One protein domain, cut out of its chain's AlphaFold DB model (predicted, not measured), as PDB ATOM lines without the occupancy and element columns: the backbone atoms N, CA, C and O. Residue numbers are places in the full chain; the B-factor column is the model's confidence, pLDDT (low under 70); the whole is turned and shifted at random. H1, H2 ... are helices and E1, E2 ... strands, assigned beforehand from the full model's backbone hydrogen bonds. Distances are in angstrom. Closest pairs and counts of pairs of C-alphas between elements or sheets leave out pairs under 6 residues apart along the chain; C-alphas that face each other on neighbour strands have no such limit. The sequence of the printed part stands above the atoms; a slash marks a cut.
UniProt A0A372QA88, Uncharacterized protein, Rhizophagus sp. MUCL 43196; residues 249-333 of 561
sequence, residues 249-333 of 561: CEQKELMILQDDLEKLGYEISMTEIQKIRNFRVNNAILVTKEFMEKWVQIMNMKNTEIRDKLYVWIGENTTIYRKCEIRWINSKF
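What this domain is: This is residues 249 to 333 of the 561 residues of an uncharacterized protein of Rhizophagus sp. MUCL 43196 (UniProt A0A372QA88). Short H3 lies near the middle, with H1 and H2 on one side of it, where H2 begins beside residues 254 to 258 of H1 and runs away from it about perpendicular, and with H4 and H5 forming a narrow antiparallel V on another. H5 runs straight into a small strand hairpin, E1 and E2, whose E2 comes back beside H3; contacts between the helices are few. The printed part has 85 residues, with five named helices and then two named strands along the chain, the strands in one antiparallel sheet of order E1 - E2; the class is mostly helix. The whole is compact, with a radius of gyration of the C-alphas of 12.6 A and spans of 31 by 28 by 23 A.

Where its parts are: Find C-alpha 249 at (-41.471, 0.713, -42.034); from there H1, residues 249 to 263, runs 21.1 A to C-alpha 263 at (-38.456, 18.776, -52.580). Next come H2, residues 270 to 278, 12.3 A long, and H3, residues 283 to 286, 4.8 A long. H4, residues 289 to 298, covers 14.6 A. H5, residues 303 to 317, runs 20.3 A from C-alpha 303 at (-28.250, 18.318, -27.437). E1 is residues 318 to 320 and E2 residues 327 to 329, ending at C-alpha 329 at (-47.351, 24.936, -37.201).

How they stand to each other: Start at H1, which touches H2 with residues 254 to 258 alone; their closest C-alphas, those of Leu 254 and Met 270, are 6.0 A apart, and their lines stand about perpendicular, only just, at 73 degrees. H3 is close to H1 but not clearly touching, with the C-alphas of Leu 257 and Asn 283 closest at 7.4 A. Look next at Ile 285 of H3: its C-alpha is 6.1 A from that of Trp 328, the closest pair of H3 and E2. H4 and H5 are close but not clearly touching, closest at the C-alphas of Ile 298 and Ile 306, 6.1 A, with a shallow tilt of 30 degrees, opposite ways. H2 and H5 are near each other, while H1 and H5 are apart. In the hairpin of E1 and E2, antiparallel at 148 degrees, N 319 and O 328 are within hydrogen-bond range at 2.9 A. In H1, H2 and H5 every O i to N i+4 pair is within hydrogen-bond range, in H4 5 of 6, and H3 is too short for such a pair.

The domain as a whole: The C-alphas farthest apart, those of Asn 300 and Lys 323, are 36.0 A apart. The printed part has no cut, and no link is long. The mean pLDDT of the printed part is 73.1; look for low confidence, under 70, at residues 249 to 257 and 320 to 328 among others.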
ATOM      1  N   CYS A 249     -40.408  -0.280 -41.924       49.81
ATOM      2  CA  CYS A 249     -41.471   0.713 -42.034       49.81
ATOM      3  C   CYS A 249     -41.044   2.065 -41.446       49.81
ATOM      4  O   CYS A 249     -41.326   3.096 -42.048       49.81
ATOM      5  N   GLU A 250     -40.293   2.072 -40.338       55.00
ATOM      6  CA  GLU A 250     -39.675   3.298 -39.806       55.00
ATOM      7  C   GLU A 250     -38.695   3.916 -40.820       55.00
ATOM      8  O   GLU A 250     -38.606   5.132 -40.949       55.00
ATOM      9  N   GLN A 251     -37.993   3.086 -41.591       53.75
ATOM     10  CA  GLN A 251     -37.040   3.538 -42.606       53.75
ATOM     11  C   GLN A 251     -37.729   4.018 -43.884       53.75
ATOM     12  O   GLN A 251     -37.334   5.053 -44.417       53.75
ATOM     13  N   LYS A 252     -38.793   3.335 -44.331       53.91
ATOM     14  CA  LYS A 252     -39.690   3.821 -45.392       53.91
ATOM     15  C   LYS A 252     -40.248   5.199 -45.007       53.91
ATOM     16  O   LYS A 252     -40.201   6.121 -45.812       53.91
ATOM     17  N   GLU A 253     -40.676   5.375 -43.756       57.25
ATOM     18  CA  GLU A 253     -41.134   6.665 -43.227       57.25
ATOM     19  C   GLU A 253     -40.015   7.726 -43.246       57.25
ATOM     20  O   GLU A 253     -40.235   8.835 -43.722       57.25
ATOM     21  N   LEU A 254     -38.795   7.398 -42.802       61.16
ATOM     22  CA  LEU A 254     -37.647   8.316 -42.857       61.16
ATOM     23  C   LEU A 254     -37.254   8.715 -44.284       61.16
ATOM     24  O   LEU A 254     -36.856   9.858 -44.499       61.16
ATOM     25  N   MET A 255     -37.369   7.796 -45.242       56.12
ATOM     26  CA  MET A 255     -37.062   8.031 -46.652       56.12
ATOM     27  C   MET A 255     -38.105   8.941 -47.312       56.12
ATOM     28  O   MET A 255     -37.727   9.861 -48.031       56.12
ATOM     29  N   ILE A 256     -39.393   8.759 -46.994       57.66
ATOM     30  CA  ILE A 256     -40.465   9.681 -47.412       57.66
ATOM     31  C   ILE A 256     -40.196  11.086 -46.858       57.66
ATOM     32  O   ILE A 256     -40.223  12.063 -47.602       57.66
ATOM     33  N   LEU A 257     -39.851  11.192 -45.569       65.19
ATOM     34  CA  LEU A 257     -39.517  12.481 -44.958       65.19
ATOM     35  C   LEU A 257     -38.287  13.125 -45.601       65.19
ATOM     36  O   LEU A 257     -38.239  14.345 -45.726       65.19
ATOM     37  N   GLN A 258     -37.287  12.330 -45.984       73.25
ATOM     38  CA  GLN A 258     -36.110  12.838 -46.679       73.25
ATOM     39  C   GLN A 258     -36.477  13.392 -48.061       73.25
ATOM     40  O   GLN A 258     -36.098  14.522 -48.363       73.25
ATOM     41  N   ASP A 259     -37.241  12.647 -48.860       64.50
ATOM     42  CA  ASP A 259     -37.695  13.080 -50.189       64.50
ATOM     43  C   ASP A 259     -38.535  14.369 -50.107       64.50
ATOM     44  O   ASP A 259     -38.313  15.324 -50.853       64.50
ATOM     45  N   ASP A 260     -39.436  14.466 -49.128       68.25
ATOM     46  CA  ASP A 260     -40.232  15.676 -48.902       68.25
ATOM     47  C   ASP A 260     -39.373  16.890 -48.515       68.25
ATOM     48  O   ASP A 260     -39.640  18.016 -48.945       68.25
ATOM     49  N   LEU A 261     -38.300  16.687 -47.748       72.50
ATOM     50  CA  LEU A 261     -37.348  17.748 -47.403       72.50
ATOM     51  C   LEU A 261     -36.469  18.151 -48.593       72.50
ATOM     52  O   LEU A 261     -36.198  19.343 -48.770       72.50
ATOM     53  N   GLU A 262     -36.078  17.196 -49.437       71.81
ATOM     54  CA  GLU A 262     -35.344  17.453 -50.678       71.81
ATOM     55  C   GLU A 262     -36.195  18.263 -51.668       71.81
ATOM     56  O   GLU A 262     -35.701  19.247 -52.228       71.81
ATOM     57  N   LYS A 263     -37.497  17.961 -51.801       71.75
ATOM     58  CA  LYS A 263     -38.456  18.776 -52.580       71.75
ATOM     59  C   LYS A 263     -38.552  20.218 -52.074       71.75
ATOM     60  O   LYS A 263     -38.761  21.139 -52.862       71.75
ATOM     61  N   LEU A 264     -38.371  20.431 -50.770       70.31
ATOM     62  CA  LEU A 264     -38.319  21.761 -50.152       70.31
ATOM     63  C   LEU A 264     -36.947  22.449 -50.289       70.31
ATOM     64  O   LEU A 264     -36.806  23.609 -49.885       70.31
ATOM     65  N   GLY A 265     -35.954  21.774 -50.875       74.75
ATOM     66  CA  GLY A 265     -34.605  22.285 -51.114       74.75
ATOM     67  C   GLY A 265     -33.632  22.087 -49.948       74.75
ATOM     68  O   GLY A 265     -32.621  22.792 -49.888       74.75
ATOM     69  N   TYR A 266     -33.924  21.174 -49.017       71.88
ATOM     70  CA  TYR A 266     -33.052  20.850 -47.887       71.88
ATOM     71  C   TYR A 266     -32.378  19.492 -48.082       71.88
ATOM     72  O   TYR A 266     -33.033  18.457 -48.082       71.88
ATOM     73  N   GLU A 267     -31.049  19.493 -48.165       78.75
ATOM     74  CA  GLU A 267     -30.243  18.270 -48.174       78.75
ATOM     75  C   GLU A 267     -29.945  17.854 -46.723       78.75
ATOM     76  O   GLU A 267     -29.163  18.500 -46.017       78.75
ATOM     77  N   ILE A 268     -30.618  16.807 -46.242       74.25
ATOM     78  CA  ILE A 268     -30.498  16.311 -44.866       74.25
ATOM     79  C   ILE A 268     -30.441  14.781 -44.849       74.25
ATOM     80  O   ILE A 268     -31.147  14.115 -45.595       74.25
ATOM     81  N   SER A 269     -29.599  14.207 -43.986       70.12
ATOM     82  CA  SER A 269     -29.476  12.751 -43.870       70.12
ATOM     83  C   SER A 269     -30.581  12.146 -43.002       70.12
ATOM     84  O   SER A 269     -31.018  12.757 -42.023       70.12
ATOM     85  N   MET A 270     -30.955  10.890 -43.275       58.72
ATOM     86  CA  MET A 270     -31.891  10.121 -42.437       58.72
ATOM     87  C   MET A 270     -31.487  10.098 -40.953       58.72
ATOM     88  O   MET A 270     -32.340  10.196 -40.076       58.72
ATOM     89  N   THR A 271     -30.185  10.041 -40.643       65.75
ATOM     90  CA  THR A 271     -29.687  10.086 -39.257       65.75
ATOM     91  C   THR A 271     -30.019  11.411 -38.565       65.75
ATOM     92  O   THR A 271     -30.338  11.431 -37.374       65.75
ATOM     93  N   GLU A 272     -29.963  12.526 -39.295       75.69
ATOM     94  CA  GLU A 272     -30.312  13.841 -38.757       75.69
ATOM     95  C   GLU A 272     -31.839  13.992 -38.620       75.69
ATOM     96  O   GLU A 272     -32.299  14.524 -37.609       75.69
ATOM     97  N   ILE A 273     -32.633  13.431 -39.544       70.62
ATOM     98  CA  ILE A 273     -34.102  13.325 -39.414       70.62
ATOM     99  C   ILE A 273     -34.467  12.529 -38.152       70.62
ATOM    100  O   ILE A 273     -35.258  12.993 -37.326       70.62
ATOM    101  N   GLN A 274     -33.825  11.381 -37.920       65.56
ATOM    102  CA  GLN A 274     -34.053  10.576 -36.719       65.56
ATOM    103  C   GLN A 274     -33.653  11.329 -35.441       65.56
ATOM    104  O   GLN A 274     -34.344  11.281 -34.420       65.56
ATOM    105  N   LYS A 275     -32.555  12.090 -35.482       76.38
ATOM    106  CA  LYS A 275     -32.145  12.966 -34.375       76.38
ATOM    107  C   LYS A 275     -33.202  14.032 -34.073       76.38
ATOM    108  O   LYS A 275     -33.455  14.285 -32.896       76.38
ATOM    109  N   ILE A 276     -33.848  14.616 -35.085       77.00
ATOM    110  CA  ILE A 276     -34.976  15.545 -34.903       77.00
ATOM    111  C   ILE A 276     -36.164  14.833 -34.235       77.00
ATOM    112  O   ILE A 276     -36.684  15.336 -33.232       77.00
ATOM    113  N   ARG A 277     -36.551  13.641 -34.717       69.88
ATOM    114  CA  ARG A 277     -37.639  12.831 -34.124       69.88
ATOM    115  C   ARG A 277     -37.378  12.510 -32.652       69.88
ATOM    116  O   ARG A 277     -38.280  12.623 -31.823       69.88
ATOM    117  N   ASN A 278     -36.123  12.244 -32.282       71.69
ATOM    118  CA  ASN A 278     -35.713  12.003 -30.892       71.69
ATOM    119  C   ASN A 278     -35.926  13.212 -29.957       71.69
ATOM    120  O   ASN A 278     -36.028  13.043 -28.738       71.69
ATOM    121  N   PHE A 279     -36.050  14.430 -30.495       74.00
ATOM    122  CA  PHE A 279     -36.480  15.612 -29.738       74.00
ATOM    123  C   PHE A 279     -38.008  15.739 -29.610       74.00
ATOM    124  O   PHE A 279     -38.491  16.740 -29.083       74.00
ATOM    125  N   ARG A 280     -38.763  14.706 -30.011       68.12
ATOM    126  CA  ARG A 280     -40.235  14.646 -30.027       68.12
ATOM    127  C   ARG A 280     -40.879  15.678 -30.951       68.12
ATOM    128  O   ARG A 280     -41.980  16.158 -30.681       68.12
ATOM    129  N   VAL A 281     -40.187  16.021 -32.031       70.56
ATOM    130  CA  VAL A 281     -40.773  16.762 -33.149       70.56
ATOM    131  C   VAL A 281     -41.510  15.748 -34.020       70.56
ATOM    132  O   VAL A 281     -40.923  14.738 -34.399       70.56
ATOM    133  N   ASN A 282     -42.795  15.979 -34.287       64.94
ATOM    134  CA  ASN A 282     -43.568  15.110 -35.174       64.94
ATOM    135  C   ASN A 282     -43.270  15.437 -36.650       64.94
ATOM    136  O   ASN A 282     -42.799  16.527 -36.980       64.94
ATOM    137  N   ASN A 283     -43.583  14.494 -37.534       66.81
ATOM    138  CA  ASN A 283     -43.312  14.609 -38.968       66.81
ATOM    139  C   ASN A 283     -43.978  15.841 -39.594       66.81
ATOM    140  O   ASN A 283     -43.339  16.565 -40.345       66.81
ATOM    141  N   ALA A 284     -45.219  16.127 -39.185       63.16
ATOM    142  CA  ALA A 284     -46.012  17.281 -39.604       63.16
ATOM    143  C   ALA A 284     -45.312  18.639 -39.403       63.16
ATOM    144  O   ALA A 284     -45.500  19.559 -40.193       63.16
ATOM    145  N   ILE A 285     -44.506  18.784 -38.346       69.94
ATOM    146  CA  ILE A 285     -43.686  19.982 -38.111       69.94
ATOM    147  C   ILE A 285     -42.353  19.871 -38.857       69.94
ATOM    148  O   ILE A 285     -41.865  20.871 -39.381       69.94
ATOM    149  N   LEU A 286     -41.758  18.677 -38.891       78.25
ATOM    150  CA  LEU A 286     -40.438  18.423 -39.467       78.25
ATOM    151  C   LEU A 286     -40.377  18.808 -40.951       78.25
ATOM    152  O   LEU A 286     -39.457  19.521 -41.344       78.25
ATOM    153  N   VAL A 287     -41.383  18.425 -41.744       76.62
ATOM    154  CA  VAL A 287     -41.453  18.675 -43.200       76.62
ATOM    155  C   VAL A 287     -41.882  20.102 -43.562       76.62
ATOM    156  O   VAL A 287     -42.458  20.353 -44.614       76.62
ATOM    157  N   THR A 288     -41.631  21.075 -42.686       77.62
ATOM    158  CA  THR A 288     -41.985  22.475 -42.939       77.62
ATOM    159  C   THR A 288     -40.743  23.339 -43.081       77.62
ATOM    160  O   THR A 288     -39.765  23.217 -42.337       77.62
ATOM    161  N   LYS A 289     -40.813  24.297 -44.003       83.12
ATOM    162  CA  LYS A 289     -39.735  25.262 -44.229       83.12
ATOM    163  C   LYS A 289     -39.382  26.049 -42.961       83.12
ATOM    164  O   LYS A 289     -38.213  26.218 -42.631       83.12
ATOM    165  N   GLU A 290     -40.398  26.477 -42.215       85.81
ATOM    166  CA  GLU A 290     -40.256  27.287 -40.999       85.81
ATOM    167  C   GLU A 290     -39.488  26.546 -39.896       85.81
ATOM    168  O   GLU A 290     -38.610  27.120 -39.243       85.81
ATOM    169  N   PHE A 291     -39.782  25.256 -39.701       90.81
ATOM    170  CA  PHE A 291     -39.029  24.431 -38.763       90.81
ATOM    171  C   PHE A 291     -37.599  24.192 -39.252       90.81
ATOM    172  O   PHE A 291     -36.658  24.323 -38.469       90.81
ATOM    173  N   MET A 292     -37.407  23.888 -40.537       88.19
ATOM    174  CA  MET A 292     -36.080  23.590 -41.081       88.19
ATOM    175  C   MET A 292     -35.136  24.796 -41.029       88.19
ATOM    176  O   MET A 292     -33.973  24.655 -40.646       88.19
ATOM    177  N   GLU A 293     -35.635  26.008 -41.281       89.25
ATOM    178  CA  GLU A 293     -34.878  27.248 -41.065       89.25
ATOM    179  C   GLU A 293     -34.437  27.405 -39.605       89.25
ATOM    180  O   GLU A 293     -33.313  27.846 -39.330       89.25
ATOM    181  N   LYS A 294     -35.293  27.018 -38.651       91.38
ATOM    182  CA  LYS A 294     -34.941  27.007 -37.231       91.38
ATOM    183  C   LYS A 294     -33.914  25.924 -36.910       91.38
ATOM    184  O   LYS A 294     -32.989  26.191 -36.138       91.38
ATOM    185  N   TRP A 295     -34.066  24.731 -37.477       90.56
ATOM    186  CA  TRP A 295     -33.187  23.588 -37.247       90.56
ATOM    187  C   TRP A 295     -31.751  23.879 -37.684       90.56
ATOM    188  O   TRP A 295     -30.828  23.725 -36.882       90.56
ATOM    189  N   VAL A 296     -31.562  24.423 -38.890       87.38
ATOM    190  CA  VAL A 296     -30.240  24.799 -39.425       87.38
ATOM    191  C   VAL A 296     -29.503  25.779 -38.499       87.38
ATOM    192  O   VAL A 296     -28.287  25.697 -38.335       87.38
ATOM    193  N   GLN A 297     -30.226  26.669 -37.812       89.88
ATOM    194  CA  GLN A 297     -29.627  27.613 -36.858       89.88
ATOM    195  C   GLN A 297     -29.133  26.952 -35.562       89.88
ATOM    196  O   GLN A 297     -28.303  27.542 -34.866       89.88
ATOM    197  N   ILE A 298     -29.665  25.783 -35.185       90.06
ATOM    198  CA  ILE A 298     -29.417  25.160 -33.873       90.06
ATOM    199  C   ILE A 298     -28.729  23.792 -33.943       90.06
ATOM    200  O   ILE A 298     -28.191  23.361 -32.927       90.06
ATOM    201  N   MET A 299     -28.689  23.127 -35.102       80.12
ATOM    202  CA  MET A 299     -28.230  21.734 -35.255       80.12
ATOM    203  C   MET A 299     -26.790  21.466 -34.779       80.12
ATOM    204  O   MET A 299     -26.483  20.355 -34.346       80.12
ATOM    205  N   ASN A 300     -25.931  22.493 -34.791       87.19
ATOM    206  CA  ASN A 300     -24.527  22.430 -34.363       87.19
ATOM    207  C   ASN A 300     -24.312  22.719 -32.860       87.19
ATOM    208  O   ASN A 300     -23.175  22.840 -32.405       87.19
ATOM    209  N   MET A 301     -25.386  22.884 -32.083       86.00
ATOM    210  CA  MET A 301     -25.323  23.116 -30.633       86.00
ATOM    211  C   MET A 301     -25.309  21.791 -29.855       86.00
ATOM    212  O   MET A 301     -25.501  20.709 -30.403       86.00
ATOM    213  N   LYS A 302     -25.097  21.857 -28.535       83.44
ATOM    214  CA  LYS A 302     -25.210  20.673 -27.669       83.44
ATOM    215  C   LYS A 302     -26.665  20.211 -27.578       83.44
ATOM    216  O   LYS A 302     -27.563  21.040 -27.456       83.44
ATOM    217  N   ASN A 303     -26.899  18.899 -27.506       72.94
ATOM    218  CA  ASN A 303     -28.250  18.318 -27.437       72.94
ATOM    219  C   ASN A 303     -29.133  18.899 -26.315       72.94
ATOM    220  O   ASN A 303     -30.345  19.004 -26.483       72.94
ATOM    221  N   THR A 304     -28.548  19.292 -25.179       80.19
ATOM    222  CA  THR A 304     -29.279  19.954 -24.085       80.19
ATOM    223  C   THR A 304     -29.790  21.337 -24.488       80.19
ATOM    224  O   THR A 304     -30.944  21.658 -24.239       80.19
ATOM    225  N   GLU A 305     -28.969  22.125 -25.182       83.38
ATOM    226  CA  GLU A 305     -29.335  23.463 -25.663       83.38
ATOM    227  C   GLU A 305     -30.322  23.396 -26.835       83.38
ATOM    228  O   GLU A 305     -31.244  24.210 -26.914       83.38
ATOM    229  N   ILE A 306     -30.159  22.406 -27.724       82.00
ATOM    230  CA  ILE A 306     -31.112  22.124 -28.808       82.00
ATOM    231  C   ILE A 306     -32.492  21.839 -28.214       82.00
ATOM    232  O   ILE A 306     -33.474  22.443 -28.640       82.00
ATOM    233  N   ARG A 307     -32.561  20.976 -27.193       80.31
ATOM    234  CA  ARG A 307     -33.815  20.626 -26.518       80.31
ATOM    235  C   ARG A 307     -34.520  21.853 -25.945       80.31
ATOM    236  O   ARG A 307     -35.710  22.021 -26.193       80.31
ATOM    237  N   ASP A 308     -33.797  22.714 -25.234       81.94
ATOM    238  CA  ASP A 308     -34.376  23.916 -24.624       81.94
ATOM    239  C   ASP A 308     -34.892  24.895 -25.688       81.94
ATOM    240  O   ASP A 308     -36.005  25.416 -25.583       81.94
ATOM    241  N   LYS A 309     -34.122  25.104 -26.764       85.94
ATOM    242  CA  LYS A 309     -34.523  25.986 -27.872       85.94
ATOM    243  C   LYS A 309     -35.710  25.445 -28.658       85.94
ATOM    244  O   LYS A 309     -36.570  26.235 -29.046       85.94
ATOM    245  N   LEU A 310     -35.764  24.135 -28.893       86.38
ATOM    246  CA  LEU A 310     -36.897  23.495 -29.555       86.38
ATOM    247  C   LEU A 310     -38.150  23.549 -28.688       86.38
ATOM    248  O   LEU A 310     -39.212  23.870 -29.207       86.38
ATOM    249  N   TYR A 311     -38.038  23.311 -27.380       80.94
ATOM    250  CA  TYR A 311     -39.183  23.375 -26.474       80.94
ATOM    251  C   TYR A 311     -39.859  24.753 -26.501       80.94
ATOM    252  O   TYR A 311     -41.076  24.841 -26.671       80.94
ATOM    253  N   VAL A 312     -39.064  25.825 -26.397       83.44
ATOM    254  CA  VAL A 312     -39.566  27.208 -26.480       83.44
ATOM    255  C   VAL A 312     -40.175  27.478 -27.853       83.44
ATOM    256  O   VAL A 312     -41.319  27.915 -27.945       83.44
ATOM    257  N   TRP A 313     -39.446  27.157 -28.925       90.75
ATOM    258  CA  TRP A 313     -39.898  27.452 -30.282       90.75
ATOM    259  C   TRP A 313     -41.188  26.707 -30.641       90.75
ATOM    260  O   TRP A 313     -42.115  27.319 -31.161       90.75
ATOM    261  N   ILE A 314     -41.293  25.417 -30.312       82.56
ATOM    262  CA  ILE A 314     -42.505  24.620 -30.548       82.56
ATOM    263  C   ILE A 314     -43.676  25.204 -29.754       82.56
ATOM    264  O   ILE A 314     -44.775  25.317 -30.294       82.56
ATOM    265  N   GLY A 315     -43.460  25.616 -28.501       76.12
ATOM    266  CA  GLY A 315     -44.497  26.247 -27.682       76.12
ATOM    267  C   GLY A 315     -45.043  27.555 -28.268       76.12
ATOM    268  O   GLY A 315     -46.231  27.831 -28.133       76.12
ATOM    269  N   GLU A 316     -44.197  28.334 -28.940       84.56
ATOM    270  CA  GLU A 316     -44.565  29.623 -29.539       84.56
ATOM    271  C   GLU A 316     -45.154  29.487 -30.954       84.56
ATOM    272  O   GLU A 316     -46.043  30.251 -31.334       84.56
ATOM    273  N   ASN A 317     -44.682  28.509 -31.734       80.62
ATOM    274  CA  ASN A 317     -44.928  28.439 -33.179       80.62
ATOM    275  C   ASN A 317     -45.890  27.323 -33.599       80.62
ATOM    276  O   ASN A 317     -46.225  27.235 -34.775       80.62
ATOM    277  N   THR A 318     -46.373  26.495 -32.670       78.44
ATOM    278  CA  THR A 318     -47.264  25.370 -32.997       78.44
ATOM    279  C   THR A 318     -48.517  25.349 -32.130       78.44
ATOM    280  O   THR A 318     -48.495  25.761 -30.970       78.44
ATOM    281  N   THR A 319     -49.605  24.809 -32.674       74.38
ATOM    282  CA  THR A 319     -50.882  24.617 -31.980       74.38
ATOM    283  C   THR A 319     -51.342  23.170 -32.161       74.38
ATOM    284  O   THR A 319     -51.200  22.597 -33.238       74.38
ATOM    285  N   ILE A 320     -51.870  22.551 -31.098       64.75
ATOM    286  CA  ILE A 320     -52.534  21.241 -31.199       64.75
ATOM    287  C   ILE A 320     -53.955  21.478 -31.692       64.75
ATOM    288  O   ILE A 320     -54.712  22.209 -31.042       64.75
ATOM    289  N   TYR A 321     -54.324  20.849 -32.804       63.19
ATOM    290  CA  TYR A 321     -55.696  20.907 -33.283       63.19
ATOM    291  C   TYR A 321     -56.566  19.896 -32.539       63.19
ATOM    292  O   TYR A 321     -56.207  18.732 -32.392       63.19
ATOM    293  N   ARG A 322     -57.725  20.337 -32.039       54.78
ATOM    294  CA  ARG A 322     -58.569  19.503 -31.164       54.78
ATOM    295  C   ARG A 322     -59.271  18.350 -31.880       54.78
ATOM    296  O   ARG A 322     -59.667  17.423 -31.189       54.78
ATOM    297  N   LYS A 323     -59.481  18.426 -33.203       54.88
ATOM    298  CA  LYS A 323     -60.191  17.368 -33.945       54.88
ATOM    299  C   LYS A 323     -59.273  16.203 -34.323       54.88
ATOM    300  O   LYS A 323     -59.635  15.071 -34.050       54.88
ATOM    301  N   CYS A 324     -58.101  16.477 -34.903       52.72
ATOM    302  CA  CYS A 324     -57.150  15.430 -35.303       52.72
ATOM    303  C   CYS A 324     -56.099  15.106 -34.231       52.72
ATOM    304  O   CYS A 324     -55.281  14.221 -34.429       52.72
ATOM    305  N   GLU A 325     -56.080  15.836 -33.108       53.94
ATOM    306  CA  GLU A 325     -55.113  15.696 -32.002       53.94
ATOM    307  C   GLU A 325     -53.628  15.843 -32.409       53.94
ATOM    308  O   GLU A 325     -52.725  15.686 -31.584       53.94
ATOM    309  N   ILE A 326     -53.358  16.244 -33.655       56.94
ATOM    310  CA  ILE A 326     -52.020  16.498 -34.186       56.94
ATOM    311  C   ILE A 326     -51.598  17.938 -33.872       56.94
ATOM    312  O   ILE A 326     -52.389  18.889 -33.866       56.94
ATOM    313  N   ARG A 327     -50.303  18.102 -33.597       66.12
ATOM    314  CA  ARG A 327     -49.653  19.403 -33.443       66.12
ATOM    315  C   ARG A 327     -49.150  19.897 -34.797       66.12
ATOM    316  O   ARG A 327     -48.300  19.242 -35.393       66.12
ATOM    317  N   TRP A 328     -49.619  21.073 -35.200       69.44
ATOM    318  CA  TRP A 328     -49.287  21.726 -36.467       69.44
ATOM    319  C   TRP A 328     -48.615  23.076 -36.241       69.44
ATOM    320  O   TRP A 328     -48.787  23.695 -35.184       69.44
ATOM    321  N   ILE A 329     -47.868  23.563 -37.233       76.25
ATOM    322  CA  ILE A 329     -47.351  24.936 -37.201       76.25
ATOM    323  C   ILE A 329     -48.506  25.928 -37.329       76.25
ATOM    324  O   ILE A 329     -49.472  25.696 -38.045       76.25
ATOM    325  N   ASN A 330     -48.408  27.054 -36.625       76.88
ATOM    326  CA  ASN A 330     -49.438  28.090 -36.605       76.88
ATOM    327  C   ASN A 330     -49.803  28.633 -38.003       76.88
ATOM    328  O   ASN A 330     -50.935  29.062 -38.184       76.88
ATOM    329  N   SER A 331     -48.879  28.601 -38.967       72.12
ATOM    330  CA  SER A 331     -49.070  29.013 -40.368       72.12
ATOM    331  C   SER A 331     -50.014  28.094 -41.161       72.12
ATOM    332  O   SER A 331     -50.592  28.514 -42.164       72.12
ATOM    333  N   LYS A 332     -50.211  26.853 -40.693       65.19
ATOM    334  CA  LYS A 332     -51.116  25.844 -41.273       65.19
ATOM    335  C   LYS A 332     -52.575  25.986 -40.817       65.19
ATOM    336  O   LYS A 332     -53.422  25.196 -41.227       65.19
ATOM    337  N   PHE A 333     -52.881  26.992 -40.001       65.62
ATOM    338  CA  PHE A 333     -54.243  27.328 -39.596       65.62
ATOM    339  C   PHE A 333     -54.762  28.552 -40.357       65.62
ATOM    340  O   PHE A 333     -53.982  29.390 -40.814       65.62
TER     341      PHE A 333